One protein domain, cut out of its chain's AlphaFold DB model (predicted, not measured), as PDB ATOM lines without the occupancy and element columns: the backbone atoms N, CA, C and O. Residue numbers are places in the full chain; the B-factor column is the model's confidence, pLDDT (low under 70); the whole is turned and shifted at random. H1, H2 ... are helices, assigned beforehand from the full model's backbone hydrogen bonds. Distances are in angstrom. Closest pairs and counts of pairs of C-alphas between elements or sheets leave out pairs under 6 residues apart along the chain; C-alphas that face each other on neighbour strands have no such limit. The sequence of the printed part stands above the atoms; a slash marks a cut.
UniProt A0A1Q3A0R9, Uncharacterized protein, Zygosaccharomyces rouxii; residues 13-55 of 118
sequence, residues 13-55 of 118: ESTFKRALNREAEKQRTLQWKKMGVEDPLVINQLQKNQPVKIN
ATOM      1  N   GLU A  13     -31.888  16.654   3.381       83.75
ATOM      2  CA  GLU A  13     -32.187  18.083   3.445       83.75
ATOM      3  C   GLU A  13     -33.417  18.375   4.315       83.75
ATOM      4  O   GLU A  13     -33.368  19.231   5.198       83.75
ATOM      5  N   SER A  14     -34.509  17.637   4.112       86.69
ATOM      6  CA  SER A  14     -35.737  17.791   4.900       86.69
ATOM      7  C   SER A  14     -35.521  17.447   6.378       86.69
ATOM      8  O   SER A  14     -35.971  18.184   7.260       86.69
ATOM      9  N   THR A  15     -34.776  16.377   6.665       85.62
ATOM     10  CA  THR A  15     -34.438  15.975   8.038       85.62
ATOM     11  C   THR A  15     -33.537  17.005   8.715       85.62
ATOM     12  O   THR A  15     -33.787  17.393   9.859       85.62
ATOM     13  N   PHE A  16     -32.534  17.505   7.997       85.44
ATOM     14  CA  PHE A  16     -31.580  18.493   8.478       85.44
ATOM     15  C   PHE A  16     -32.247  19.844   8.749       85.44
ATOM     16  O   PHE A  16     -32.083  20.406   9.831       85.44
ATOM     17  N   LYS A  17     -33.080  20.331   7.820       86.31
ATOM     18  CA  LYS A  17     -33.888  21.546   8.015       86.31
ATOM     19  C   LYS A  17     -34.781  21.425   9.249       86.31
ATOM     20  O   LYS A  17     -34.858  22.358  10.046       86.31
ATOM     21  N   ARG A  18     -35.406  20.260   9.459       86.44
ATOM     22  CA  ARG A  18     -36.228  20.003  10.649       86.44
ATOM     23  C   ARG A  18     -35.407  20.047  11.941       86.44
ATOM     24  O   ARG A  18     -35.860  20.631  12.924       86.44
ATOM     25  N   ALA A  19     -34.214  19.454  11.948       84.19
ATOM     26  CA  ALA A  19     -33.318  19.464  13.106       84.19
ATOM     27  C   ALA A  19     -32.801  20.876  13.431       84.19
ATOM     28  O   ALA A  19     -32.839  21.296  14.591       84.19
ATOM     29  N   LEU A  20     -32.408  21.639  12.406       85.56
ATOM     30  CA  LEU A  20     -32.000  23.038  12.539       85.56
ATOM     31  C   LEU A  20     -33.103  23.906  13.140       85.56
ATOM     32  O   LEU A  20     -32.856  24.602  14.124       85.56
ATOM     33  N   ASN A  21     -34.313  23.838  12.580       86.25
ATOM     34  CA  ASN A  21     -35.445  24.632  13.058       86.25
ATOM     35  C   ASN A  21     -35.750  24.322  14.528       86.25
ATOM     36  O   ASN A  21     -35.901  25.238  15.333       86.25
ATOM     37  N   ARG A  22     -35.715  23.040  14.911       85.06
ATOM     38  CA  ARG A  22     -35.933  22.602  16.295       85.06
ATOM     39  C   ARG A  22     -34.893  23.161  17.273       85.06
ATOM     40  O   ARG A  22     -35.251  23.598  18.367       85.06
ATOM     41  N   GLU A  23     -33.605  23.126  16.931       82.88
ATOM     42  CA  GLU A  23     -32.557  23.672  17.811       82.88
ATOM     43  C   GLU A  23     -32.588  25.203  17.855       82.88
ATOM     44  O   GLU A  23     -32.372  25.789  18.919       82.88
ATOM     45  N   ALA A  24     -32.913  25.856  16.740       82.06
ATOM     46  CA  ALA A  24     -33.050  27.304  16.691       82.06
ATOM     47  C   ALA A  24     -34.237  27.798  17.544       82.06
ATOM     48  O   ALA A  24     -34.087  28.743  18.321       82.06
ATOM     49  N   GLU A  25     -35.384  27.112  17.503       82.81
ATOM     50  CA  GLU A  25     -36.527  27.366  18.394       82.81
ATOM     51  C   GLU A  25     -36.177  27.132  19.870       82.81
ATOM     52  O   GLU A  25     -36.535  27.923  20.749       82.81
ATOM     53  N   LYS A  26     -35.415  26.073  20.165       83.00
ATOM     54  CA  LYS A  26     -34.954  25.789  21.530       83.00
ATOM     55  C   LYS A  26     -34.028  26.885  22.062       83.00
ATOM     56  O   LYS A  26     -34.155  27.291  23.213       83.00
ATOM     57  N   GLN A  27     -33.108  27.397  21.246       81.38
ATOM     58  CA  GLN A  27     -32.267  28.527  21.650       81.38
ATOM     59  C   GLN A  27     -33.082  29.802  21.861       81.38
ATOM     60  O   GLN A  27     -32.845  30.527  22.826       81.38
ATOM     61  N   ARG A  28     -34.071  30.046  21.001       77.94
ATOM     62  CA  ARG A  28     -34.962  31.203  21.087       77.94
ATOM     63  C   ARG A  28     -35.787  31.208  22.374       77.94
ATOM     64  O   ARG A  28     -35.785  32.196  23.101       77.94
ATOM     65  N   THR A  29     -36.423  30.085  22.698       80.06
ATOM     66  CA  THR A  29     -37.185  29.933  23.951       80.06
ATOM     67  C   THR A  29     -36.294  30.087  25.182       80.06
ATOM     68  O   THR A  29     -36.700  30.718  26.153       80.06
ATOM     69  N   LEU A  30     -35.052  29.588  25.143       81.56
ATOM     70  CA  LEU A  30     -34.079  29.812  26.217       81.56
ATOM     71  C   LEU A  30     -33.691  31.290  26.362       81.56
ATOM     72  O   LEU A  30     -33.540  31.760  27.485       81.56
ATOM     73  N   GLN A  31     -33.536  32.029  25.261       80.31
ATOM     74  CA  GLN A  31     -33.270  33.470  25.312       80.31
ATOM     75  C   GLN A  31     -34.449  34.246  25.906       80.31
ATOM     76  O   GLN A  31     -34.236  35.103  26.756       80.31
ATOM     77  N   TRP A  32     -35.681  33.923  25.517       77.56
ATOM     78  CA  TRP A  32     -36.879  34.570  26.061       77.56
ATOM     79  C   TRP A  32     -37.085  34.298  27.548       77.56
ATOM     80  O   TRP A  32     -37.370  35.226  28.299       77.56
ATOM     81  N   LYS A  33     -36.820  33.065  27.993       79.56
ATOM     82  CA  LYS A  33     -36.809  32.723  29.421       79.56
ATOM     83  C   LYS A  33     -35.764  33.524  30.198       79.56
ATOM     84  O   LYS A  33     -36.046  33.996  31.289       79.56
ATOM     85  N   LYS A  34     -34.573  33.735  29.626       81.00
ATOM     86  CA  LYS A  34     -33.537  34.593  30.234       81.00
ATOM     87  C   LYS A  34     -33.943  36.067  30.307       81.00
ATOM     88  O   LYS A  34     -33.457  36.770  31.179       81.00
ATOM     89  N   MET A  35     -34.807  36.521  29.401       76.81
ATOM     90  CA  MET A  35     -35.366  37.876  29.404       76.81
ATOM     91  C   MET A  35     -36.596  38.022  30.320       76.81
ATOM     92  O   MET A  35     -37.166  39.105  30.373       76.81
ATOM     93  N   GLY A  36     -37.011  36.965  31.032       74.94
ATOM     94  CA  GLY A  36     -38.152  37.005  31.956       74.94
ATOM     95  C   GLY A  36     -39.523  37.066  31.273       74.94
ATOM     96  O   GLY A  36     -40.503  37.437  31.907       74.94
ATOM     97  N   VAL A  37     -39.608  36.725  29.983       72.06
ATOM     98  CA  VAL A  37     -40.870  36.740  29.230       72.06
ATOM     99  C   VAL A  37     -41.540  35.371  29.356       72.06
ATOM    100  O   VAL A  37     -41.205  34.444  28.615       72.06
ATOM    101  N   GLU A  38     -42.465  35.235  30.307       66.38
ATOM    102  CA  GLU A  38     -43.236  33.998  30.535       66.38
ATOM    103  C   GLU A  38     -44.655  34.039  29.932       66.38
ATOM    104  O   GLU A  38     -45.306  33.000  29.822       66.38
ATOM    105  N   ASP A  39     -45.114  35.205  29.457       69.62
ATOM    106  CA  ASP A  39     -46.477  35.374  28.947       69.62
ATOM    107  C   ASP A  39     -46.693  34.768  27.543       69.62
ATOM    108  O   ASP A  39     -46.032  35.167  26.572       69.62
ATOM    109  N   PRO A  40     -47.691  33.876  27.364       65.44
ATOM    110  CA  PRO A  40     -47.932  33.172  26.102       65.44
ATOM    111  C   PRO A  40     -48.359  34.097  24.948       65.44
ATOM    112  O   PRO A  40     -48.113  33.787  23.780       65.44
ATOM    113  N   LEU A  41     -48.963  35.253  25.242       65.06
ATOM    114  CA  LEU A  41     -49.363  36.242  24.231       65.06
ATOM    115  C   LEU A  41     -48.158  36.998  23.651       65.06
ATOM    116  O   LEU A  41     -48.071  37.194  22.437       65.06
ATOM    117  N   VAL A  42     -47.194  37.357  24.502       65.94
ATOM    118  CA  VAL A  42     -45.977  38.089  24.112       65.94
ATOM    119  C   VAL A  42     -45.041  37.183  23.311       65.94
ATOM    120  O   VAL A  42     -44.459  37.611  22.313       65.94
ATOM    121  N   ILE A  43     -44.966  35.899  23.674       66.69
ATOM    122  CA  ILE A  43     -44.195  34.879  22.947       66.69
ATOM    123  C   ILE A  43     -44.678  34.752  21.495       66.69
ATOM    124  O   ILE A  43     -43.859  34.764  20.579       66.69
ATOM    125  N   ASN A  44     -45.994  34.707  21.258       67.69
ATOM    126  CA  ASN A  44     -46.561  34.610  19.907       67.69
ATOM    127  C   ASN A  44     -46.286  35.862  19.052       67.69
ATOM    128  O   ASN A  44     -45.984  35.755  17.860       67.69
ATOM    129  N   GLN A  45     -46.334  37.054  19.653       65.94
ATOM    130  CA  GLN A  45     -46.010  38.308  18.964       65.94
ATOM    131  C   GLN A  45     -44.514  38.420  18.643       65.94
ATOM    132  O   GLN A  45     -44.138  38.766  17.521       65.94
ATOM    133  N   LEU A  46     -43.647  38.057  19.591       64.12
ATOM    134  CA  LEU A  46     -42.203  37.987  19.373       64.12
ATOM    135  C   LEU A  46     -41.856  36.946  18.308       64.12
ATOM    136  O   LEU A  46     -40.984  37.209  17.476       64.12
ATOM    137  N   GLN A  47     -42.552  35.801  18.305       65.88
ATOM    138  CA  GLN A  47     -42.403  34.736  17.313       65.88
ATOM    139  C   GLN A  47     -42.659  35.237  15.894       65.88
ATOM    140  O   GLN A  47     -41.865  34.941  14.998       65.88
ATOM    141  N   LYS A  48     -43.717  36.041  15.728       63.66
ATOM    142  CA  LYS A  48     -44.128  36.654  14.461       63.66
ATOM    143  C   LYS A  48     -43.188  37.773  13.994       63.66
ATOM    144  O   LYS A  48     -42.962  37.900  12.796       63.66
ATOM    145  N   ASN A  49     -42.624  38.554  14.918       65.25
ATOM    146  CA  ASN A  49     -41.813  39.735  14.590       65.25
ATOM    147  C   ASN A  49     -40.330  39.442  14.324       65.25
ATOM    148  O   ASN A  49     -39.689  40.186  13.586       65.25
ATOM    149  N   GLN A  50     -39.764  38.382  14.910       63.28
ATOM    150  CA  GLN A  50     -38.378  37.997  14.627       63.28
ATOM    151  C   GLN A  50     -38.318  36.669  13.862       63.28
ATOM    152  O   GLN A  50     -38.666  35.629  14.426       63.28
ATOM    153  N   PRO A  51     -37.869  36.654  12.593       62.50
ATOM    154  CA  PRO A  51     -37.598  35.400  11.908       62.50
ATOM    155  C   PRO A  51     -36.434  34.673  12.591       62.50
ATOM    156  O   PRO A  51     -35.542  35.287  13.181       62.50
ATOM    157  N   VAL A  52     -36.456  33.343  12.522       63.97
ATOM    158  CA  VAL A  52     -35.433  32.479  13.118       63.97
ATOM    159  C   VAL A  52     -34.073  32.796  12.489       63.97
ATOM    160  O   VAL A  52     -33.820  32.458  11.334       63.97
ATOM    161  N   LYS A  53     -33.181  33.454  13.238       67.50
ATOM    162  CA  LYS A  53     -31.800  33.680  12.796       67.50
ATOM    163  C   LYS A  53     -31.010  32.385  12.949       67.50
ATOM    164  O   LYS A  53     -30.632  32.002  14.055       67.50
ATOM    165  N   ILE A  54     -30.759  31.717  11.830       68.62
ATOM    166  CA  ILE A  54     -29.901  30.534  11.772       68.62
ATOM    167  C   ILE A  54     -28.448  31.012  11.870       68.62
ATOM    168  O   ILE A  54     -27.882  31.526  10.912       68.62
ATOM    169  N   ASN A  55     -27.859  30.888  13.058       79.38
ATOM    170  CA  ASN A  55     -26.446  31.183  13.288       79.38
ATOM    171  C   ASN A  55     -25.584  29.951  12.938       79.38
ATOM    172  O   ASN A  55     -25.983  28.821  13.232       79.38
TER     173      ASN A  55
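AT A GLANCE: This is residues 13 to 55 of the 118 residues of an uncharacterized protein of Zygosaccharomyces rouxii (UniProt A0A1Q3A0R9). A long straight helix, H1, and a much shorter one, H2, make a loose V of unequal arms: beyond the far end of H1 the chain turns and H2 folds back steeply, and an unnamed tail, residues 50 to 55, runs on from H2. The first part of H1, residues 13 to 19, sticks out free at the other end, and H1 makes most of the long axis. The printed part has 43 residues with two named helices, in the order H1, H2, and no named strand; its class is all helix. It is only just loose, close to compact, with a radius of gyration of the C-alphas of 11.4 A, and its elongated outline spans 34 by 18 by 16 A.

HOW THE PARTS SIT: H1, residues 13 to 34, is joined by a tight link of 5 residues to H2, residues 40 to 49. The two helices are close but not clearly touching, with 1 pair of C-alphas within 8 A. Their closest C-alphas, those of Trp 32 and Ile 43, are 8.0 A apart. Their lines stand at a steep tilt of 55 degrees, and they run opposite ways. Their centres are 15.6 A apart. In H1 and H2 every O i to N i+4 pair is within hydrogen-bond range.

IN THESE COORDINATES: H1 begins at C-alpha 13, at (-32.187, 18.083, 3.445), and ends at C-alpha 34, at (-33.537, 34.593, 30.234), 31.5 A from first to last C-alpha. H2 runs from Pro 40 to Asn 49, 14.6 A, and ends at C-alpha 49, at (-41.813, 39.735, 14.590).

THE WHOLE: The two C-alphas farthest apart, those of Glu 13 and Gly 36, are 34.7 A apart. The printed part has no cut. The model's mean pLDDT over the printed part is 75.5; residues 38 to 54 are under 70.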